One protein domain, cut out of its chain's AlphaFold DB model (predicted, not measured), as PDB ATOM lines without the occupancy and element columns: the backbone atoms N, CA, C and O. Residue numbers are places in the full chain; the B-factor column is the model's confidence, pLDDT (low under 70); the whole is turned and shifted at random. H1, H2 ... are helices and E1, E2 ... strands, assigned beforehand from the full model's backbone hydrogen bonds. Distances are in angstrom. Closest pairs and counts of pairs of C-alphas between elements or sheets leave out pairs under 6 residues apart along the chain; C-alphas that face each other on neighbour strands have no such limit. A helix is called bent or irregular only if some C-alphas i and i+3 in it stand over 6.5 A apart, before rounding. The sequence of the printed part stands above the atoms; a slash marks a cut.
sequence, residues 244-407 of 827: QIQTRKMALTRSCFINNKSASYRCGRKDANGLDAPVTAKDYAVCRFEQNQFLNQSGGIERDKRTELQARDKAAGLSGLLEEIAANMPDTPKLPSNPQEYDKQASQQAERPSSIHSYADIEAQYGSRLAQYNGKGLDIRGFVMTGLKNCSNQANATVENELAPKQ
ATOM      1  N   GLN A 244      50.952   1.723  38.890       84.31
ATOM      2  CA  GLN A 244      49.865   2.476  38.255       84.31
ATOM      3  C   GLN A 244      49.170   1.678  37.147       84.31
ATOM      4  O   GLN A 244      47.943   1.737  37.040       84.31
ATOM      5  N   ILE A 245      49.920   0.895  36.361       88.81
ATOM      6  CA  ILE A 245      49.357  -0.034  35.371       88.81
ATOM      7  C   ILE A 245      48.408  -1.023  36.059       88.81
ATOM      8  O   ILE A 245      47.272  -1.186  35.610       88.81
ATOM      9  N   GLN A 246      48.831  -1.647  37.163       88.38
ATOM     10  CA  GLN A 246      47.982  -2.598  37.895       88.38
ATOM     11  C   GLN A 246      46.749  -1.919  38.503       88.38
ATOM     12  O   GLN A 246      45.628  -2.411  38.368       88.38
ATOM     13  N   THR A 247      46.927  -0.732  39.084       87.25
ATOM     14  CA  THR A 247      45.826   0.073  39.635       87.25
ATOM     15  C   THR A 247      44.801   0.428  38.553       87.25
ATOM     16  O   THR A 247      43.596   0.262  38.751       87.25
ATOM     17  N   ARG A 248      45.260   0.848  37.364       89.31
ATOM     18  CA  ARG A 248      44.403   1.148  36.206       89.31
ATOM     19  C   ARG A 248      43.652  -0.091  35.716       89.31
ATOM     20  O   ARG A 248      42.453   0.007  35.449       89.31
ATOM     21  N   LYS A 249      44.318  -1.249  35.629       91.62
ATOM     22  CA  LYS A 249      43.685  -2.527  35.257       91.62
ATOM     23  C   LYS A 249      42.559  -2.895  36.222       91.62
ATOM     24  O   LYS A 249      41.463  -3.244  35.779       91.62
ATOM     25  N   MET A 250      42.788  -2.768  37.526       90.12
ATOM     26  CA  MET A 250      41.774  -3.092  38.530       90.12
ATOM     27  C   MET A 250      40.617  -2.095  38.557       90.12
ATOM     28  O   MET A 250      39.466  -2.522  38.623       90.12
ATOM     29  N   ALA A 251      40.878  -0.798  38.388       90.06
ATOM     30  CA  ALA A 251      39.818   0.201  38.262       90.06
ATOM     31  C   ALA A 251      38.908  -0.055  37.048       90.06
ATOM     32  O   ALA A 251      37.681   0.013  37.146       90.06
ATOM     33  N   LEU A 252      39.495  -0.410  35.898       92.12
ATOM     34  CA  LEU A 252      38.738  -0.791  34.701       92.12
ATOM     35  C   LEU A 252      37.979  -2.110  34.898       92.12
ATOM     36  O   LEU A 252      36.837  -2.224  34.456       92.12
ATOM     37  N   THR A 253      38.572  -3.077  35.604       93.94
ATOM     38  CA  THR A 253      37.917  -4.348  35.958       93.94
ATOM     39  C   THR A 253      36.687  -4.096  36.829       93.94
ATOM     40  O   THR A 253      35.601  -4.590  36.519       93.94
ATOM     41  N   ARG A 254      36.833  -3.262  37.867       93.56
ATOM     42  CA  ARG A 254      35.746  -2.811  38.742       93.56
ATOM     43  C   ARG A 254      34.645  -2.119  37.943       93.56
ATOM     44  O   ARG A 254      33.480  -2.488  38.065       93.56
ATOM     45  N   SER A 255      35.004  -1.149  37.098       92.81
ATOM     46  CA  SER A 255      34.027  -0.431  36.274       92.81
ATOM     47  C   SER A 255      33.301  -1.366  35.307       92.81
ATOM     48  O   SER A 255      32.091  -1.256  35.149       92.81
ATOM     49  N   CYS A 256      34.000  -2.324  34.698       94.38
ATOM     50  CA  CYS A 256      33.368  -3.329  33.851       94.38
ATOM     51  C   CYS A 256      32.368  -4.189  34.634       94.38
ATOM     52  O   CYS A 256      31.239  -4.380  34.191       94.38
ATOM     53  N   PHE A 257      32.739  -4.659  35.824       94.62
ATOM     54  CA  PHE A 257      31.886  -5.547  36.610       94.62
ATOM     55  C   PHE A 257      30.630  -4.846  37.161       94.62
ATOM     56  O   PHE A 257      29.550  -5.442  37.199       94.62
ATOM     57  N   ILE A 258      30.766  -3.579  37.568       93.50
ATOM     58  CA  ILE A 258      29.713  -2.824  38.267       93.50
ATOM     59  C   ILE A 258      28.904  -1.936  37.331       93.50
ATOM     60  O   ILE A 258      27.712  -1.783  37.552       93.50
ATOM     61  N   ASN A 259      29.524  -1.339  36.310       92.69
ATOM     62  CA  ASN A 259      28.888  -0.294  35.503       92.69
ATOM     63  C   ASN A 259      28.536  -0.768  34.087       92.69
ATOM     64  O   ASN A 259      27.579  -0.257  33.498       92.69
ATOM     65  N   ASN A 260      29.263  -1.743  33.524       92.94
ATOM     66  CA  ASN A 260      29.008  -2.176  32.151       92.94
ATOM     67  C   ASN A 260      27.835  -3.160  32.106       92.94
ATOM     68  O   ASN A 260      27.911  -4.296  32.576       92.94
ATOM     69  N   LYS A 261      26.736  -2.720  31.493       92.75
ATOM     70  CA  LYS A 261      25.593  -3.579  31.185       92.75
ATOM     71  C   LYS A 261      25.940  -4.495  30.014       92.75
ATOM     72  O   LYS A 261      26.430  -4.019  28.992       92.75
ATOM     73  N   SER A 262      25.646  -5.786  30.135       90.81
ATOM     74  CA  SER A 262      25.844  -6.749  29.044       90.81
ATOM     75  C   SER A 262      24.508  -7.228  28.501       90.81
ATOM     76  O   SER A 262      23.612  -7.578  29.264       90.81
ATOM     77  N   ALA A 263      24.388  -7.340  27.179       88.25
ATOM     78  CA  ALA A 263      23.200  -7.909  26.541       88.25
ATOM     79  C   ALA A 263      22.945  -9.378  26.938       88.25
ATOM     80  O   ALA A 263      21.804  -9.837  26.847       88.25
ATOM     81  N   SER A 264      23.989 -10.092  27.385       88.50
ATOM     82  CA  SER A 264      23.909 -11.462  27.910       88.50
ATOM     83  C   SER A 264      23.399 -11.541  29.353       88.50
ATOM     84  O   SER A 264      23.061 -12.628  29.817       88.50
ATOM     85  N   TYR A 265      23.328 -10.415  30.066       92.31
ATOM     86  CA  TYR A 265      22.868 -10.340  31.447       92.31
ATOM     87  C   TYR A 265      21.510  -9.648  31.493       92.31
ATOM     88  O   TYR A 265      21.399  -8.435  31.323       92.31
ATOM     89  N   ARG A 266      20.455 -10.432  31.719       90.38
ATOM     90  CA  ARG A 266      19.067  -9.960  31.769       90.38
ATOM     91  C   ARG A 266      18.374 -10.554  32.978       90.38
ATOM     92  O   ARG A 266      18.504 -11.745  33.235       90.38
ATOM     93  N   CYS A 267      17.654  -9.728  33.728       85.75
ATOM     94  CA  CYS A 267      16.980 -10.192  34.933       85.75
ATOM     95  C   CYS A 267      15.562  -9.625  35.068       85.75
ATOM     96  O   CYS A 267      15.239  -8.932  36.030       85.75
ATOM     97  N   GLY A 268      14.721  -9.889  34.062       78.19
ATOM     98  CA  GLY A 268      13.263  -9.725  34.124       78.19
ATOM     99  C   GLY A 268      12.712  -8.296  34.224       78.19
ATOM    100  O   GLY A 268      11.499  -8.116  34.139       78.19
ATOM    101  N   ARG A 269      13.551  -7.264  34.385       75.31
ATOM    102  CA  ARG A 269      13.120  -5.858  34.314       75.31
ATOM    103  C   ARG A 269      12.878  -5.481  32.859       75.31
ATOM    104  O   ARG A 269      13.825  -5.484  32.082       75.31
ATOM    105  N   LYS A 270      11.640  -5.150  32.498       77.44
ATOM    106  CA  LYS A 270      11.304  -4.697  31.145       77.44
ATOM    107  C   LYS A 270      11.812  -3.272  30.900       77.44
ATOM    108  O   LYS A 270      11.666  -2.412  31.764       77.44
ATOM    109  N   ASP A 271      12.430  -3.037  29.747       76.44
ATOM    110  CA  ASP A 271      12.727  -1.709  29.218       76.44
ATOM    111  C   ASP A 271      11.460  -1.056  28.638       76.44
ATOM    112  O   ASP A 271      10.370  -1.633  28.665       76.44
ATOM    113  N   ALA A 272      11.599   0.159  28.101       75.00
ATOM    114  CA  ALA A 272      10.494   0.906  27.496       75.00
ATOM    115  C   ALA A 272       9.816   0.176  26.315       75.00
ATOM    116  O   ALA A 272       8.696   0.525  25.954       75.00
ATOM    117  N   ASN A 273      10.463  -0.848  25.748       77.50
ATOM    118  CA  ASN A 273       9.971  -1.644  24.625       77.50
ATOM    119  C   ASN A 273       9.440  -3.023  25.065       77.50
ATOM    120  O   ASN A 273       9.134  -3.862  24.219       77.50
ATOM    121  N   GLY A 274       9.349  -3.298  26.372       77.62
ATOM    122  CA  GLY A 274       8.880  -4.587  26.890       77.62
ATOM    123  C   GLY A 274       9.907  -5.728  26.801       77.62
ATOM    124  O   GLY A 274       9.570  -6.884  27.088       77.62
ATOM    125  N   LEU A 275      11.162  -5.436  26.441       80.69
ATOM    126  CA  LEU A 275      12.267  -6.401  26.422       80.69
ATOM    127  C   LEU A 275      13.027  -6.355  27.748       80.69
ATOM    128  O   LEU A 275      13.076  -5.325  28.404       80.69
ATOM    129  N   ASP A 276      13.630  -7.460  28.178       83.38
ATOM    130  CA  ASP A 276      14.381  -7.451  29.439       83.38
ATOM    131  C   ASP A 276      15.615  -6.547  29.311       83.38
ATOM    132  O   ASP A 276      16.529  -6.863  28.554       83.38
ATOM    133  N   ALA A 277      15.672  -5.444  30.049       86.44
ATOM    134  CA  ALA A 277      16.778  -4.501  30.002       86.44
ATOM    135  C   ALA A 277      18.109  -5.192  30.375       86.44
ATOM    136  O   ALA A 277      18.159  -5.923  31.371       86.44
ATOM    137  N   PRO A 278      19.199  -4.946  29.624       91.31
ATOM    138  CA  PRO A 278      20.540  -5.349  30.026       91.31
ATOM    139  C   PRO A 278      20.892  -4.812  31.417       91.31
ATOM    140  O   PRO A 278      20.694  -3.627  31.709       91.31
ATOM    141  N   VAL A 279      21.444  -5.676  32.264       93.44
ATOM    142  CA  VAL A 279      21.939  -5.331  33.604       93.44
ATOM    143  C   VAL A 279      23.446  -5.573  33.700       93.44
ATOM    144  O   VAL A 279      24.073  -6.119  32.788       93.44
ATOM    145  N   THR A 280      24.049  -5.101  34.785       94.12
ATOM    146  CA  THR A 280      25.484  -5.255  35.057       94.12
ATOM    147  C   THR A 280      25.773  -6.675  35.550       94.12
ATOM    148  O   THR A 280      24.855  -7.392  35.959       94.12
ATOM    149  N   ALA A 281      27.036  -7.113  35.518       94.00
ATOM    150  CA  ALA A 281      27.398  -8.435  36.037       94.00
ATOM    151  C   ALA A 281      27.076  -8.553  37.540       94.00
ATOM    152  O   ALA A 281      26.528  -9.570  37.970       94.00
ATOM    153  N   LYS A 282      27.336  -7.486  38.314       95.62
ATOM    154  CA  LYS A 282      26.932  -7.369  39.724       95.62
ATOM    155  C   LYS A 282      25.418  -7.553  39.890       95.62
ATOM    156  O   LYS A 282      24.989  -8.442  40.623       95.62
ATOM    157  N   ASP A 283      24.615  -6.745  39.198       94.75
ATOM    158  CA  ASP A 283      23.155  -6.758  39.355       94.75
ATOM    159  C   ASP A 283      22.545  -8.085  38.896       94.75
ATOM    160  O   ASP A 283      21.587  -8.576  39.493       94.75
ATOM    161  N   TYR A 284      23.114  -8.698  37.856       95.38
ATOM    162  CA  TYR A 284      22.708 -10.021  37.400       95.38
ATOM    163  C   TYR A 284      22.989 -11.099  38.446       95.38
ATOM    164  O   TYR A 284      22.114 -11.927  38.691       95.38
ATOM    165  N   ALA A 285      24.162 -11.083  39.091       94.94
ATOM    166  CA  ALA A 285      24.493 -12.030  40.157       94.94
ATOM    167  C   ALA A 285      23.493 -11.936  41.318       94.94
ATOM    168  O   ALA A 285      22.931 -12.951  41.725       94.94
ATOM    169  N   VAL A 286      23.223 -10.715  41.798       95.75
ATOM    170  CA  VAL A 286      22.264 -10.455  42.886       95.75
ATOM    171  C   VAL A 286      20.856 -10.892  42.488       95.75
ATOM    172  O   VAL A 286      20.196 -11.617  43.228       95.75
ATOM    173  N   CYS A 287      20.411 -10.518  41.291       94.25
ATOM    174  CA  CYS A 287      19.055 -10.807  40.846       94.25
ATOM    175  C   CYS A 287      18.830 -12.302  40.542       94.25
ATOM    176  O   CYS A 287      17.790 -12.854  40.894       94.25
ATOM    177  N   ARG A 288      19.813 -13.008  39.960       93.69
ATOM    178  CA  ARG A 288      19.744 -14.472  39.786       93.69
ATOM    179  C   ARG A 288      19.802 -15.210  41.118       93.69
ATOM    180  O   ARG A 288      19.116 -16.219  41.270       93.69
ATOM    181  N   PHE A 289      20.589 -14.711  42.070       95.06
ATOM    182  CA  PHE A 289      20.609 -15.244  43.424       95.06
ATOM    183  C   PHE A 289      19.233 -15.129  44.087       95.06
ATOM    184  O   PHE A 289      18.714 -16.134  44.568       95.06
ATOM    185  N   GLU A 290      18.620 -13.942  44.040       93.25
ATOM    186  CA  GLU A 290      17.274 -13.685  44.563       93.25
ATOM    187  C   GLU A 290      16.231 -14.600  43.902       93.25
ATOM    188  O   GLU A 290      15.490 -15.291  44.598       93.25
ATOM    189  N   GLN A 291      16.235 -14.697  42.565       90.88
ATOM    190  CA  GLN A 291      15.343 -15.589  41.813       90.88
ATOM    191  C   GLN A 291      15.458 -17.055  42.259       90.88
ATOM    192  O   GLN A 291      14.444 -17.734  42.409       90.88
ATOM    193  N   ASN A 292      16.678 -17.538  42.507       92.00
ATOM    194  CA  ASN A 292      16.899 -18.908  42.962       92.00
ATOM    195  C   ASN A 292      16.522 -19.126  44.430       92.00
ATOM    196  O   ASN A 292      16.227 -20.260  44.810       92.00
ATOM    197  N   GLN A 293      16.462 -18.080  45.262       91.62
ATOM    198  CA  GLN A 293      15.950 -18.228  46.627       91.62
ATOM    199  C   GLN A 293      14.463 -18.613  46.652       91.62
ATOM    200  O   GLN A 293      14.081 -19.328  47.577       91.62
ATOM    201  N   PHE A 294      13.680 -18.270  45.620       90.19
ATOM    202  CA  PHE A 294      12.281 -18.703  45.470       90.19
ATOM    203  C   PHE A 294      12.114 -20.177  45.074       90.19
ATOM    204  O   PHE A 294      10.989 -20.659  45.027       90.19
ATOM    205  N   LEU A 295      13.185 -20.911  44.761       90.31
ATOM    206  CA  LEU A 295      13.076 -22.336  44.440       90.31
ATOM    207  C   LEU A 295      12.999 -23.165  45.728       90.31
ATOM    208  O   LEU A 295      13.871 -23.050  46.591       90.31
ATOM    209  N   ASN A 296      11.992 -24.020  45.869       86.75
ATOM    210  CA  ASN A 296      11.933 -25.001  46.954       86.75
ATOM    211  C   ASN A 296      12.908 -26.174  46.697       86.75
ATOM    212  O   ASN A 296      13.613 -26.208  45.686       86.75
ATOM    213  N   GLN A 297      12.973 -27.147  47.612       83.88
ATOM    214  CA  GLN A 297      13.883 -28.301  47.481       83.88
ATOM    215  C   GLN A 297      13.608 -29.155  46.230       83.88
ATOM    216  O   GLN A 297      14.528 -29.776  45.705       83.88
ATOM    217  N   SER A 298      12.371 -29.137  45.729       84.81
ATOM    218  CA  SER A 298      11.945 -29.838  44.512       84.81
ATOM    219  C   SER A 298      12.120 -29.000  43.234       84.81
ATOM    220  O   SER A 298      11.718 -29.444  42.161       84.81
ATOM    221  N   GLY A 299      12.671 -27.783  43.326       83.94
ATOM    222  CA  GLY A 299      12.839 -26.863  42.194       83.94
ATOM    223  C   GLY A 299      11.565 -26.115  41.770       83.94
ATOM    224  O   GLY A 299      11.578 -25.424  40.754       83.94
ATOM    225  N   GLY A 300      10.471 -26.225  42.528       88.31
ATOM    226  CA  GLY A 300       9.246 -25.451  42.311       88.31
ATOM    227  C   GLY A 300       9.382 -24.015  42.819       88.31
ATOM    228  O   GLY A 300      10.091 -23.767  43.790       88.31
ATOM    229  N   ILE A 301       8.698 -23.064  42.176       86.50
ATOM    230  CA  ILE A 301       8.702 -21.655  42.595       86.50
ATOM    231  C   ILE A 301       7.725 -21.466  43.763       86.50
ATOM    232  O   ILE A 301       6.521 -21.666  43.607       86.50
ATOM    233  N   GLU A 302       8.231 -21.017  44.904       87.69
ATOM    234  CA  GLU A 302       7.482 -20.685  46.113       87.69
ATOM    235  C   GLU A 302       7.468 -19.158  46.290       87.69
ATOM    236  O   GLU A 302       8.512 -18.531  46.455       87.69
ATOM    237  N   ARG A 303       6.286 -18.537  46.179       85.62
ATOM    238  CA  ARG A 303       6.100 -17.069  46.241       85.62
ATOM    239  C   ARG A 303       5.295 -16.623  47.459       85.62
ATOM    240  O   ARG A 303       4.475 -15.713  47.362       85.62
ATOM    241  N   ASP A 304       5.476 -17.279  48.599       91.25
ATOM    242  CA  ASP A 304       4.898 -16.768  49.835       91.25
ATOM    243  C   ASP A 304       5.692 -15.550  50.350       91.25
ATOM    244  O   ASP A 304       6.875 -15.354  50.049       91.25
ATOM    245  N   LYS A 305       5.029 -14.721  51.162       88.88
ATOM    246  CA  LYS A 305       5.585 -13.460  51.673       88.88
ATOM    247  C   LYS A 305       6.849 -13.654  52.525       88.88
ATOM    248  O   LYS A 305       7.697 -12.766  52.566       88.88
ATOM    249  N   ARG A 306       6.983 -14.785  53.229       89.81
ATOM    250  CA  ARG A 306       8.154 -15.086  54.067       89.81
ATOM    251  C   ARG A 306       9.350 -15.453  53.192       89.81
ATOM    252  O   ARG A 306      10.437 -14.935  53.436       89.81
ATOM    253  N   THR A 307       9.144 -16.286  52.175       88.38
ATOM    254  CA  THR A 307      10.182 -16.645  51.197       88.38
ATOM    255  C   THR A 307      10.656 -15.419  50.416       88.38
ATOM    256  O   THR A 307      11.858 -15.249  50.226       88.38
ATOM    257  N   GLU A 308       9.750 -14.506  50.056       88.38
ATOM    258  CA  GLU A 308      10.106 -13.241  49.402       88.38
ATOM    259  C   GLU A 308      10.983 -12.333  50.274       88.38
ATOM    260  O   GLU A 308      12.003 -11.831  49.801       88.38
ATOM    261  N   LEU A 309      10.637 -12.150  51.554       87.75
ATOM    262  CA  LEU A 309      11.461 -11.369  52.484       87.75
ATOM    263  C   LEU A 309      12.848 -12.001  52.674       87.75
ATOM    264  O   LEU A 309      13.857 -11.314  52.555       87.75
ATOM    265  N   GLN A 310      12.916 -13.322  52.874       90.00
ATOM    266  CA  GLN A 310      14.191 -14.030  53.021       90.00
ATOM    267  C   GLN A 310      15.063 -13.964  51.760       90.00
ATOM    268  O   GLN A 310      16.288 -13.864  51.865       90.00
ATOM    269  N   ALA A 311      14.453 -14.032  50.573       89.69
ATOM    270  CA  ALA A 311      15.154 -13.886  49.303       89.69
ATOM    271  C   ALA A 311      15.785 -12.494  49.176       89.69
ATOM    272  O   ALA A 311      16.979 -12.395  48.883       89.69
ATOM    273  N   ARG A 312      15.012 -11.439  49.474       91.00
ATOM    274  CA  ARG A 312      15.478 -10.044  49.449       91.00
ATOM    275  C   ARG A 312      16.586  -9.780  50.463       91.00
ATOM    276  O   ARG A 312      17.598  -9.194  50.092       91.00
ATOM    277  N   ASP A 313      16.444 -10.252  51.701       92.88
ATOM    278  CA  ASP A 313      17.445 -10.039  52.755       92.88
ATOM    279  C   ASP A 313      18.789 -10.689  52.397       92.88
ATOM    280  O   ASP A 313      19.850 -10.069  52.508       92.88
ATOM    281  N   LYS A 314      18.770 -11.932  51.896       93.25
ATOM    282  CA  LYS A 314      20.003 -12.604  51.460       93.25
ATOM    283  C   LYS A 314      20.591 -11.966  50.199       93.25
ATOM    284  O   LYS A 314      21.813 -11.893  50.077       93.25
ATOM    285  N   ALA A 315      19.755 -11.509  49.266       93.31
ATOM    286  CA  ALA A 315      20.208 -10.783  48.081       93.31
ATOM    287  C   ALA A 315      20.856  -9.440  48.451       93.31
ATOM    288  O   ALA A 315      21.896  -9.095  47.890       93.31
ATOM    289  N   ALA A 316      20.317  -8.732  49.448       94.31
ATOM    290  CA  ALA A 316      20.937  -7.540  50.019       94.31
ATOM    291  C   ALA A 316      22.300  -7.863  50.657       94.31
ATOM    292  O   ALA A 316      23.260  -7.131  50.428       94.31
ATOM    293  N   GLY A 317      22.422  -8.995  51.364       95.50
ATOM    294  CA  GLY A 317      23.703  -9.488  51.887       95.50
ATOM    295  C   GLY A 317      24.752  -9.739  50.795       95.50
ATOM    296  O   GLY A 317      25.895  -9.290  50.918       95.50
ATOM    297  N   LEU A 318      24.363 -10.389  49.690       95.88
ATOM    298  CA  LEU A 318      25.246 -10.582  48.535       95.88
ATOM    299  C   LEU A 318      25.610  -9.245  47.875       95.88
ATOM    300  O   LEU A 318      26.773  -9.026  47.549       95.88
ATOM    301  N   SER A 319      24.643  -8.340  47.700       95.81
ATOM    302  CA  SER A 319      24.899  -7.005  47.147       95.81
ATOM    303  C   SER A 319      25.897  -6.226  48.002       95.81
ATOM    304  O   SER A 319      26.838  -5.659  47.452       95.81
ATOM    305  N   GLY A 320      25.749  -6.266  49.331       96.12
ATOM    306  CA  GLY A 320      26.678  -5.644  50.274       96.12
ATOM    307  C   GLY A 320      28.089  -6.231  50.189       96.12
ATOM    308  O   GLY A 320      29.058  -5.481  50.145       96.12
ATOM    309  N   LEU A 321      28.225  -7.558  50.064       95.62
ATOM    310  CA  LEU A 321      29.528  -8.201  49.845       95.62
ATOM    311  C   LEU A 321      30.163  -7.782  48.509       95.62
ATOM    312  O   LEU A 321      31.361  -7.517  48.448       95.62
ATOM    313  N   LEU A 322      29.380  -7.708  47.430       95.50
ATOM    314  CA  LEU A 322      29.880  -7.257  46.127       95.50
ATOM    315  C   LEU A 322      30.250  -5.764  46.133       95.50
ATOM    316  O   LEU A 322      31.167  -5.365  45.418       95.50
ATOM    317  N   GLU A 323      29.575  -4.946  46.941       94.00
ATOM    318  CA  GLU A 323      29.928  -3.540  47.182       94.00
ATOM    319  C   GLU A 323      31.197  -3.391  48.013       94.00
ATOM    320  O   GLU A 323      32.019  -2.535  47.704       94.00
ATOM    321  N   GLU A 324      31.406  -4.251  49.007       92.56
ATOM    322  CA  GLU A 324      32.649  -4.306  49.777       92.56
ATOM    323  C   GLU A 324      33.836  -4.694  48.881       92.56
ATOM    324  O   GLU A 324      34.858  -4.010  48.862       92.56
ATOM    325  N   ILE A 325      33.673  -5.741  48.061       92.50
ATOM    326  CA  ILE A 325      34.667  -6.157  47.060       92.50
ATOM    327  C   ILE A 325      34.982  -5.000  46.099       92.50
ATOM    328  O   ILE A 325      36.144  -4.748  45.784       92.50
ATOM    329  N   ALA A 326      33.954  -4.282  45.646       90.31
ATOM    330  CA  ALA A 326      34.106  -3.115  44.790       90.31
ATOM    331  C   ALA A 326      34.843  -1.957  45.472       90.31
ATOM    332  O   ALA A 326      35.722  -1.360  44.857       90.31
ATOM    333  N   ALA A 327      34.487  -1.632  46.714       88.38
ATOM    334  CA  ALA A 327      35.085  -0.542  47.478       88.38
ATOM    335  C   ALA A 327      36.569  -0.794  47.783       88.38
ATOM    336  O   ALA A 327      37.352   0.150  47.835       88.38
ATOM    337  N   ASN A 328      36.958  -2.064  47.925       88.44
ATOM    338  CA  ASN A 328      38.344  -2.466  48.162       88.44
ATOM    339  C   ASN A 328      39.176  -2.599  46.871       88.44
ATOM    340  O   ASN A 328      40.397  -2.744  46.941       88.44
ATOM    341  N   MET A 329      38.547  -2.511  45.692       89.19
ATOM    342  CA  MET A 329      39.254  -2.323  44.424       89.19
ATOM    343  C   MET A 329      39.544  -0.836  44.187       89.19
ATOM    344  O   MET A 329      38.662   0.000  44.409       89.19
ATOM    345  N   PRO A 330      40.736  -0.486  43.667       84.94
ATOM    346  CA  PRO A 330      41.092   0.905  43.430       84.94
ATOM    347  C   PRO A 330      40.095   1.582  42.485       84.94
ATOM    348  O   PRO A 330      39.730   1.040  41.439       84.94
ATOM    349  N   ASP A 331      39.669   2.789  42.851       78.50
ATOM    350  CA  ASP A 331      38.995   3.689  41.924       78.50
ATOM    351  C   ASP A 331      39.958   4.139  40.829       78.50
ATOM    352  O   ASP A 331      41.177   4.090  40.992       78.50
ATOM    353  N   THR A 332      39.403   4.592  39.705       70.12
ATOM    354  CA  THR A 332      40.188   5.087  38.572       70.12
ATOM    355  C   THR A 332      41.184   6.146  39.050       70.12
ATOM    356  O   THR A 332      40.751   7.246  39.411       70.12
ATOM    357  N   PRO A 333      42.500   5.856  39.075       64.06
ATOM    358  CA  PRO A 333      43.458   6.840  39.540       64.06
ATOM    359  C   PRO A 333      43.430   8.017  38.566       64.06
ATOM    360  O   PRO A 333      43.469   7.825  37.346       64.06
ATOM    361  N   LYS A 334      43.346   9.243  39.094       64.12
ATOM    362  CA  LYS A 334      43.664  10.433  38.302       64.12
ATOM    363  C   LYS A 334      45.153  10.361  38.002       64.12
ATOM    364  O   LYS A 334      45.959  10.669  38.874       64.12
ATOM    365  N   LEU A 335      45.496   9.903  36.801       60.31
ATOM    366  CA  LEU A 335      46.882   9.864  36.360       60.31
ATOM    367  C   LEU A 335      47.436  11.298  36.405       60.31
ATOM    368  O   LEU A 335      46.758  12.222  35.932       60.31
ATOM    369  N   PRO A 336      48.620  11.495  37.002       62.22
ATOM    370  CA  PRO A 336      49.198  12.814  37.154       62.22
ATOM    371  C   PRO A 336      49.462  13.430  35.782       62.22
ATOM    372  O   PRO A 336      49.821  12.750  34.816       62.22
ATOM    373  N   SER A 337      49.228  14.735  35.692       62.59
ATOM    374  CA  SER A 337      49.276  15.466  34.424       62.59
ATOM    375  C   SER A 337      50.694  15.896  34.042       62.59
ATOM    376  O   SER A 337      50.943  16.232  32.885       62.59
ATOM    377  N   ASN A 338      51.632  15.850  34.992       61.12
ATOM    378  CA  ASN A 338      53.037  16.181  34.788       61.12
ATOM    379  C   ASN A 338      53.971  15.288  35.638       61.12
ATOM    380  O   ASN A 338      53.539  14.779  36.672       61.12
ATOM    381  N   PRO A 339      55.255  15.126  35.248       54.53
ATOM    382  CA  PRO A 339      56.250  14.305  35.956       54.53
ATOM    383  C   PRO A 339      56.472  14.662  37.436       54.53
ATOM    384  O   PRO A 339      56.732  13.784  38.245       54.53
ATOM    385  N   GLN A 340      56.334  15.931  37.830       62.78
ATOM    386  CA  GLN A 340      56.563  16.364  39.219       62.78
ATOM    387  C   GLN A 340      55.414  15.970  40.161       62.78
ATOM    388  O   GLN A 340      55.615  15.797  41.365       62.78
ATOM    389  N   GLU A 341      54.204  15.803  39.626       66.19
ATOM    390  CA  GLU A 341      53.075  15.224  40.352       66.19
ATOM    391  C   GLU A 341      53.230  13.713  40.557       66.19
ATOM    392  O   GLU A 341      52.663  13.203  41.523       66.19
ATOM    393  N   TYR A 342      54.016  13.006  39.727       61.72
ATOM    394  CA  TYR A 342      54.252  11.565  39.904       61.72
ATOM    395  C   TYR A 342      54.925  11.274  41.243       61.72
ATOM    396  O   TYR A 342      54.419  10.439  41.982       61.72
ATOM    397  N   ASP A 343      55.989  11.995  41.611       59.50
ATOM    398  CA  ASP A 343      56.709  11.751  42.873       59.50
ATOM    399  C   ASP A 343      55.822  11.990  44.108       59.50
ATOM    400  O   ASP A 343      55.851  11.235  45.088       59.50
ATOM    401  N   LYS A 344      54.972  13.022  44.049       68.25
ATOM    402  CA  LYS A 344      54.023  13.337  45.126       68.25
ATOM    403  C   LYS A 344      52.894  12.312  45.210       68.25
ATOM    404  O   LYS A 344      52.544  11.891  46.309       68.25
ATOM    405  N   GLN A 345      52.339  11.889  44.073       65.44
ATOM    406  CA  GLN A 345      51.269  10.890  44.046       65.44
ATOM    407  C   GLN A 345      51.766   9.483  44.379       65.44
ATOM    408  O   GLN A 345      51.050   8.751  45.055       65.44
ATOM    409  N   ALA A 346      52.982   9.117  43.976       59.41
ATOM    410  CA  ALA A 346      53.612   7.852  44.348       59.41
ATOM    411  C   ALA A 346      53.745   7.734  45.872       59.41
ATOM    412  O   ALA A 346      53.383   6.716  46.457       59.41
ATOM    413  N   SER A 347      54.179   8.821  46.518       62.03
ATOM    414  CA  SER A 347      54.289   8.901  47.977       62.03
ATOM    415  C   SER A 347      52.919   8.787  48.663       62.03
ATOM    416  O   SER A 347      52.780   8.072  49.646       62.03
ATOM    417  N   GLN A 348      51.879   9.416  48.106       67.06
ATOM    418  CA  GLN A 348      50.509   9.340  48.639       67.06
ATOM    419  C   GLN A 348      49.829   7.982  48.393       67.06
ATOM    420  O   GLN A 348      49.031   7.529  49.213       67.06
ATOM    421  N   GLN A 349      50.124   7.313  47.276       62.00
ATOM    422  CA  GLN A 349      49.626   5.966  46.985       62.00
ATOM    423  C   GLN A 349      50.308   4.907  47.856       62.00
ATOM    424  O   GLN A 349      49.659   3.932  48.231       62.00
ATOM    425  N   ALA A 350      51.567   5.121  48.252       57.50
ATOM    426  CA  ALA A 350      52.254   4.260  49.213       57.50
ATOM    427  C   ALA A 350      51.582   4.258  50.602       57.50
ATOM    428  O   ALA A 350      51.627   3.249  51.301       57.50
ATOM    429  N   GLU A 351      50.912   5.348  50.990       60.78
ATOM    430  CA  GLU A 351      50.187   5.456  52.266       60.78
ATOM    431  C   GLU A 351      48.791   4.805  52.242       60.78
ATOM    432  O   GLU A 351      48.189   4.586  53.295       60.78
ATOM    433  N   ARG A 352      48.262   4.462  51.057       60.47
ATOM    434  CA  ARG A 352      46.976   3.763  50.883       60.47
ATOM    435  C   ARG A 352      47.135   2.535  49.982       60.47
ATOM    436  O   ARG A 352      46.604   2.532  48.868       60.47
ATOM    437  N   PRO A 353      47.841   1.488  50.438       58.00
ATOM    438  CA  PRO A 353      47.962   0.262  49.667       58.00
ATOM    439  C   PRO A 353      46.567  -0.346  49.479       58.00
ATOM    440  O   PRO A 353      45.929  -0.782  50.436       58.00
ATOM    441  N   SER A 354      46.064  -0.356  48.243       61.09
ATOM    442  CA  SER A 354      44.879  -1.146  47.909       61.09
ATOM    443  C   SER A 354      45.234  -2.614  48.121       61.09
ATOM    444  O   SER A 354      46.149  -3.106  47.474       61.09
ATOM    445  N   SER A 355      44.526  -3.336  48.990       63.50
ATOM    446  CA  SER A 355      44.845  -4.745  49.268       63.50
ATOM    447  C   SER A 355      44.532  -5.694  48.101       63.50
ATOM    448  O   SER A 355      44.840  -6.878  48.188       63.50
ATOM    449  N   ILE A 356      43.903  -5.195  47.030       76.94
ATOM    450  CA  ILE A 356      43.449  -5.972  45.874       76.94
ATOM    451  C   ILE A 356      44.071  -5.401  44.593       76.94
ATOM    452  O   ILE A 356      43.646  -4.353  44.098       76.94
ATOM    453  N   HIS A 357      45.041  -6.117  44.023       77.56
ATOM    454  CA  HIS A 357      45.720  -5.748  42.774       77.56
ATOM    455  C   HIS A 357      45.382  -6.681  41.604       77.56
ATOM    456  O   HIS A 357      45.722  -6.392  40.457       77.56
ATOM    457  N   SER A 358      44.691  -7.783  41.875       87.81
ATOM    458  CA  SER A 358      44.280  -8.772  40.889       87.81
ATOM    459  C   SER A 358      42.955  -9.425  41.280       87.81
ATOM    460  O   SER A 358      42.516  -9.361  42.429       87.81
ATOM    461  N   TYR A 359      42.312 -10.120  40.337       87.19
ATOM    462  CA  TYR A 359      41.157 -10.949  40.689       87.19
ATOM    463  C   TYR A 359      41.547 -12.148  41.573       87.19
ATOM    464  O   TYR A 359      40.711 -12.623  42.331       87.19
ATOM    465  N   ALA A 360      42.802 -12.612  41.533       89.94
ATOM    466  CA  ALA A 360      43.281 -13.669  42.424       89.94
ATOM    467  C   ALA A 360      43.281 -13.209  43.894       89.94
ATOM    468  O   ALA A 360      42.909 -13.981  44.774       89.94
ATOM    469  N   ASP A 361      43.589 -11.934  44.150       90.38
ATOM    470  CA  ASP A 361      43.506 -11.351  45.497       90.38
ATOM    471  C   ASP A 361      42.055 -11.322  45.997       90.38
ATOM    472  O   ASP A 361      41.783 -11.621  47.160       90.38
ATOM    473  N   ILE A 362      41.097 -11.043  45.101       91.56
ATOM    474  CA  ILE A 362      39.659 -11.111  45.416       91.56
ATOM    475  C   ILE A 362      39.260 -12.543  45.775       91.56
ATOM    476  O   ILE A 362      38.518 -12.757  46.733       91.56
ATOM    477  N   GLU A 363      39.747 -13.531  45.026       93.19
ATOM    478  CA  GLU A 363      39.469 -14.937  45.309       93.19
ATOM    479  C   GLU A 363      40.034 -15.367  46.665       93.19
ATOM    480  O   GLU A 363      39.326 -16.000  47.449       93.19
ATOM    481  N   ALA A 364      41.273 -14.979  46.965       93.56
ATOM    482  CA  ALA A 364      41.920 -15.285  48.233       93.56
ATOM    483  C   ALA A 364      41.197 -14.629  49.423       93.56
ATOM    484  O   ALA A 364      41.001 -15.271  50.454       93.56
ATOM    485  N   GLN A 365      40.767 -13.371  49.276       93.50
ATOM    486  CA  GLN A 365      40.187 -12.592  50.372       93.50
ATOM    487  C   GLN A 365      38.674 -12.817  50.555       93.50
ATOM    488  O   GLN A 365      38.191 -12.862  51.687       93.50
ATOM    489  N   TYR A 366      37.912 -12.980  49.467       95.38
ATOM    490  CA  TYR A 366      36.441 -13.055  49.497       95.38
ATOM    491  C   TYR A 366      35.869 -14.360  48.948       95.38
ATOM    492  O   TYR A 366      34.662 -14.579  49.066       95.38
ATOM    493  N   GLY A 367      36.686 -15.248  48.374       95.19
ATOM    494  CA  GLY A 367      36.205 -16.470  47.724       95.19
ATOM    495  C   GLY A 367      35.378 -17.365  48.650       95.19
ATOM    496  O   GLY A 367      34.326 -17.859  48.244       95.19
ATOM    497  N   SER A 368      35.790 -17.518  49.912       95.94
ATOM    498  CA  SER A 368      35.043 -18.292  50.916       95.94
ATOM    499  C   SER A 368      33.699 -17.648  51.279       95.94
ATOM    500  O   SER A 368      32.695 -18.349  51.371       95.94
ATOM    501  N   ARG A 369      33.652 -16.316  51.421       96.69
ATOM    502  CA  ARG A 369      32.420 -15.553  51.698       96.69
ATOM    503  C   ARG A 369      31.454 -15.608  50.517       96.69
ATOM    504  O   ARG A 369      30.265 -15.809  50.723       96.69
ATOM    505  N   LEU A 370      31.957 -15.508  49.287       96.50
ATOM    506  CA  LEU A 370      31.153 -15.678  48.072       96.50
ATOM    507  C   LEU A 370      30.582 -17.099  47.964       96.50
ATOM    508  O   LEU A 370      29.429 -17.260  47.574       96.50
ATOM    509  N   ALA A 371      31.345 -18.122  48.364       96.31
ATOM    510  CA  ALA A 371      30.885 -19.511  48.349       96.31
ATOM    511  C   ALA A 371      29.721 -19.781  49.320       96.31
ATOM    512  O   ALA A 371      28.943 -20.699  49.077       96.31
ATOM    513  N   GLN A 372      29.542 -18.973  50.375       95.94
ATOM    514  CA  GLN A 372      28.378 -19.077  51.274       95.94
ATOM    515  C   GLN A 372      27.052 -18.751  50.568       95.94
ATOM    516  O   GLN A 372      25.987 -19.148  51.037       95.94
ATOM    517  N   TYR A 373      27.114 -18.058  49.426       95.62
ATOM    518  CA  TYR A 373      25.964 -17.759  48.575       95.62
ATOM    519  C   TYR A 373      25.752 -18.810  47.472       95.62
ATOM    520  O   TYR A 373      24.860 -18.655  46.638       95.62
ATOM    521  N   ASN A 374      26.529 -19.897  47.455       93.94
ATOM    522  CA  ASN A 374      26.284 -21.018  46.552       93.94
ATOM    523  C   ASN A 374      25.125 -21.875  47.075       93.94
ATOM    524  O   ASN A 374      25.045 -22.190  48.262       93.94
ATOM    525  N   GLY A 375      24.223 -22.292  46.188       86.88
ATOM    526  CA  GLY A 375      23.091 -23.132  46.574       86.88
ATOM    527  C   GLY A 375      21.986 -23.182  45.528       86.88
ATOM    528  O   GLY A 375      21.939 -22.355  44.620       86.88
ATOM    529  N   LYS A 376      21.094 -24.177  45.651       85.94
ATOM    530  CA  LYS A 376      19.937 -24.387  44.753       85.94
ATOM    531  C   LYS A 376      20.323 -24.374  43.257       85.94
ATOM    532  O   LYS A 376      19.623 -23.805  42.429       85.94
ATOM    533  N   GLY A 377      21.474 -24.973  42.929       84.69
ATOM    534  CA  GLY A 377      22.000 -25.058  41.559       84.69
ATOM    535  C   GLY A 377      22.712 -23.802  41.037       84.69
ATOM    536  O   GLY A 377      23.076 -23.771  39.865       84.69
ATOM    537  N   LEU A 378      22.929 -22.777  41.872       91.44
ATOM    538  CA  LEU A 378      23.661 -21.562  41.506       91.44
ATOM    539  C   LEU A 378      25.041 -21.511  42.165       91.44
ATOM    540  O   LEU A 378      25.149 -21.572  43.390       91.44
ATOM    541  N   ASP A 379      26.080 -21.338  41.350       95.19
ATOM    542  CA  ASP A 379      27.449 -21.071  41.801       95.19
ATOM    543  C   ASP A 379      27.752 -19.567  41.701       95.19
ATOM    544  O   ASP A 379      28.214 -19.066  40.673       95.19
ATOM    545  N   ILE A 380      27.444 -18.829  42.771       95.94
ATOM    546  CA  ILE A 380      27.685 -17.385  42.860       95.94
ATOM    547  C   ILE A 380      29.172 -17.074  42.843       95.94
ATOM    548  O   ILE A 380      29.587 -16.173  42.113       95.94
ATOM    549  N   ARG A 381      29.986 -17.831  43.589       96.25
ATOM    550  CA  ARG A 381      31.443 -17.664  43.562       96.25
ATOM    551  C   ARG A 381      31.971 -17.817  42.139       96.25
ATOM    552  O   ARG A 381      32.638 -16.908  41.647       96.25
ATOM    553  N   GLY A 382      31.664 -18.930  41.470       96.00
ATOM    554  CA  GLY A 382      32.131 -19.188  40.107       96.00
ATOM    555  C   GLY A 382      31.670 -18.122  39.116       96.00
ATOM    556  O   GLY A 382      32.469 -17.663  38.293       96.00
ATOM    557  N   PHE A 383      30.420 -17.656  39.232       96.19
ATOM    558  CA  PHE A 383      29.900 -16.575  38.394       96.19
ATOM    559  C   PHE A 383      30.665 -15.260  38.602       96.19
ATOM    560  O   PHE A 383      31.132 -14.664  37.629       96.19
ATOM    561  N   VAL A 384      30.829 -14.821  39.854       96.06
ATOM    562  CA  VAL A 384      31.517 -13.564  40.192       96.06
ATOM    563  C   VAL A 384      32.973 -13.608  39.734       96.06
ATOM    564  O   VAL A 384      33.425 -12.684  39.058       96.06
ATOM    565  N   MET A 385      33.685 -14.706  40.001       95.88
ATOM    566  CA  MET A 385      35.082 -14.860  39.584       95.88
ATOM    567  C   MET A 385      35.238 -14.908  38.061       95.88
ATOM    568  O   MET A 385      36.149 -14.282  37.516       95.88
ATOM    569  N   THR A 386      34.327 -15.578  37.351       95.12
ATOM    570  CA  THR A 386      34.321 -15.593  35.878       95.12
ATOM    571  C   THR A 386      34.036 -14.204  35.308       95.12
ATOM    572  O   THR A 386      34.712 -13.769  34.375       95.12
ATOM    573  N   GLY A 387      33.075 -13.476  35.887       94.44
ATOM    574  CA  GLY A 387      32.761 -12.097  35.509       94.44
ATOM    575  C   GLY A 387      33.954 -11.159  35.698       94.44
ATOM    576  O   GLY A 387      34.328 -10.444  34.769       94.44
ATOM    577  N   LEU A 388      34.607 -11.220  36.862       94.75
ATOM    578  CA  LEU A 388      35.809 -10.437  37.163       94.75
ATOM    579  C   LEU A 388      36.982 -10.798  36.249       94.75
ATOM    580  O   LEU A 388      37.655  -9.899  35.753       94.75
ATOM    581  N   LYS A 389      37.202 -12.086  35.957       94.81
ATOM    582  CA  LYS A 389      38.238 -12.536  35.015       94.81
ATOM    583  C   LYS A 389      37.995 -12.000  33.603       94.81
ATOM    584  O   LYS A 389      38.914 -11.475  32.979       94.81
ATOM    585  N   ASN A 390      36.760 -12.078  33.109       94.12
ATOM    586  CA  ASN A 390      36.401 -11.543  31.794       94.12
ATOM    587  C   ASN A 390      36.600 -10.023  31.735       94.12
ATOM    588  O   ASN A 390      37.189  -9.516  30.779       94.12
ATOM    589  N   CYS A 391      36.176  -9.305  32.776       95.00
ATOM    590  CA  CYS A 391      36.413  -7.870  32.900       95.00
ATOM    591  C   CYS A 391      37.905  -7.520  33.009       95.00
ATOM    592  O   CYS A 391      38.343  -6.541  32.410       95.00
ATOM    593  N   SER A 392      38.705  -8.337  33.696       94.56
ATOM    594  CA  SER A 392      40.158  -8.172  33.792       94.56
ATOM    595  C   SER A 392      40.846  -8.365  32.441       94.56
ATOM    596  O   SER A 392      41.705  -7.568  32.073       94.56
ATOM    597  N   ASN A 393      40.413  -9.342  31.639       94.12
ATOM    598  CA  ASN A 393      40.913  -9.518  30.274       94.12
ATOM    599  C   ASN A 393      40.603  -8.298  29.387       94.12
ATOM    600  O   ASN A 393      41.471  -7.840  28.646       94.12
ATOM    601  N   GLN A 394      39.397  -7.724  29.500       93.81
ATOM    602  CA  GLN A 394      39.041  -6.487  28.790       93.81
ATOM    603  C   GLN A 394      39.863  -5.284  29.275       93.81
ATOM    604  O   GLN A 394      40.319  -4.472  28.464       93.81
ATOM    605  N   ALA A 395      40.084  -5.176  30.587       93.56
ATOM    606  CA  ALA A 395      40.924  -4.142  31.176       93.56
ATOM    607  C   ALA A 395      42.382  -4.261  30.704       93.56
ATOM    608  O   ALA A 395      42.970  -3.254  30.322       93.56
ATOM    609  N   ASN A 396      42.938  -5.476  30.655       93.81
ATOM    610  CA  ASN A 396      44.275  -5.745  30.121       93.81
ATOM    611  C   ASN A 396      44.397  -5.271  28.672       93.81
ATOM    612  O   ASN A 396      45.270  -4.457  28.385       93.81
ATOM    613  N   ALA A 397      43.473  -5.679  27.795       93.75
ATOM    614  CA  ALA A 397      43.470  -5.246  26.399       93.75
ATOM    615  C   ALA A 397      43.330  -3.718  26.261       93.75
ATOM    616  O   ALA A 397      43.945  -3.097  25.396       93.75
ATOM    617  N   THR A 398      42.535  -3.078  27.124       91.94
ATOM    618  CA  THR A 398      42.390  -1.614  27.134       91.94
ATOM    619  C   THR A 398      43.694  -0.930  27.539       91.94
ATOM    620  O   THR A 398      44.124  -0.004  26.859       91.94
ATOM    621  N   VAL A 399      44.351  -1.405  28.599       92.25
ATOM    622  CA  VAL A 399      45.622  -0.848  29.080       92.25
ATOM    623  C   VAL A 399      46.761  -1.103  28.093       92.25
ATOM    624  O   VAL A 399      47.561  -0.206  27.851       92.25
ATOM    625  N   GLU A 400      46.811  -2.265  27.445       93.19
ATOM    626  CA  GLU A 400      47.758  -2.536  26.354       93.19
ATOM    627  C   GLU A 400      47.559  -1.560  25.186       93.19
ATOM    628  O   GLU A 400      48.526  -0.982  24.687       93.19
ATOM    629  N   ASN A 401      46.306  -1.283  24.815       90.38
ATOM    630  CA  ASN A 401      45.976  -0.263  23.820       90.38
ATOM    631  C   ASN A 401      46.293   1.169  24.288       90.38
ATOM    632  O   ASN A 401      46.514   2.045  23.450       90.38
ATOM    633  N   GLU A 402      46.268   1.447  25.595       90.44
ATOM    634  CA  GLU A 402      46.720   2.720  26.167       90.44
ATOM    635  C   GLU A 402      48.251   2.833  26.128       90.44
ATOM    636  O   GLU A 402      48.741   3.921  25.856       90.44
ATOM    637  N   LEU A 403      48.998   1.744  26.336       90.62
ATOM    638  CA  LEU A 403      50.470   1.697  26.325       90.62
ATOM    639  C   LEU A 403      51.093   1.619  24.922       90.62
ATOM    640  O   LEU A 403      52.306   1.809  24.776       90.62
ATOM    641  N   ALA A 404      50.299   1.292  23.904       88.69
ATOM    642  CA  ALA A 404      50.749   1.224  22.523       88.69
ATOM    643  C   ALA A 404      50.870   2.633  21.898       88.69
ATOM    644  O   ALA A 404      49.986   3.471  22.096       88.69
ATOM    645  N   PRO A 405      51.921   2.901  21.096       82.31
ATOM    646  CA  PRO A 405      52.031   4.143  20.336       82.31
ATOM    647  C   PRO A 405      50.882   4.243  19.327       82.31
ATOM    648  O   PRO A 405      50.783   3.437  18.402       82.31
ATOM    649  N   LYS A 406      49.999   5.236  19.479       79.75
ATOM    650  CA  LYS A 406      48.914   5.476  18.515       79.75
ATOM    651  C   LYS A 406      49.383   6.454  17.447       79.75
ATOM    652  O   LYS A 406      49.311   7.665  17.634       79.75
ATOM    653  N   GLN A 407      49.829   5.928  16.309       69.38
ATOM    654  CA  GLN A 407      50.104   6.753  15.133       69.38
ATOM    655  C   GLN A 407      48.799   7.435  14.671       69.38
ATOM    656  O   GLN A 407      47.810   6.763  14.382       69.38
TER     657      GLN A 407
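This is residues 244 to 407 of the 827 residues of an uncharacterized protein of Bdellovibrionales bacterium RIFOXYD1_FULL_53_11 (UniProt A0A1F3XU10). Two helical hairpins, H2 with H3 and H5 with H6, come together as a loose four-helix bundle; H1 crosses H6, and the small strand hairpin E1 E2 packs on the bundle at H2. H4 lies out at one end of the longest axis, touching no other helix, and residues 337 to 343 stick out there. The printed part has 164 residues with six named helices and two named strands, in the order H1 E1 E2 H2 H3 H4 H5 H6; the sheet, E1 - E2, is antiparallel and the class is mostly helix. The whole is loose, with a radius of gyration of the C-alphas of 18.9 A, and elongated, spanning 62 by 37 by 21 A.

H1, residues 244 to 259, begins with C-alpha 244 at (49.865, 2.476, 38.255) and is 21.3 A long. E1, residues 261 to 270, measures 14.3 A and bends by 102 degrees at residue 264; E2, residues 276 to 280, measures 12.6 A. H2 is residues 281 to 293, 18.4 A, and H3 is residues 305 to 327, 32.5 A, beginning with C-alpha 305 at (5.585, -13.460, 51.673). H4 is residues 339 to 350, 17.1 A. H5, residues 359 to 371, 15.4 A, is irregular, with C-alphas 365 and 368 7.7 A apart. H6, residues 380 to 403, 34.0 A, ends with C-alpha 403 at (50.470, 1.697, 26.325).

H2, H3, H5 and H6 form an up-and-down bundle, each running against the one before it. In the hairpin H2 and H3 the helices touch, closest at the C-alphas of Gln 293 and Ala 311, 5.2 A, with a shallow tilt of 25 degrees. H5 and H6, also a hairpin, touch at Leu 370 and Arg 381, C-alphas 4.9 A apart, with a shallow tilt of 17 degrees. H3 touches H5 with residues 318 to 325 alone, closest at the C-alphas of Ile 325 and Ile 362, 7.2 A. H6 touches H2 with residues 380 to 387 alone, closest at the C-alphas of Ala 281 and Gly 387, 6.5 A. H1 touches H6 at a steep tilt of 50 degrees, opposite ways, closest at the C-alphas of Thr 253 and Cys 391, 4.9 A. H1 and H2 touch only at their ends, closest at the C-alphas of Phe 257 and Ala 281, 5.4 A. In the hairpin E1 and E2, N 277 and O 269 are 2.7 A apart and N 279 and O 265 2.9 A, within hydrogen-bond range. Every O i to N i+4 pair is within range in H1, H2, H3 and H6; H4 has 6 of 8 and H5 7 of 9.

The C-alphas of Ser 298 and Gln 340, the two farthest apart, are 64.4 A apart. The printed part has no cut. The links H2 to H3 and H3 to H4 are long, with 11 residues each. The model's confidence is under 70 at residues 333 to 355 and residue 407; the mean pLDDT of the printed part is 86.3.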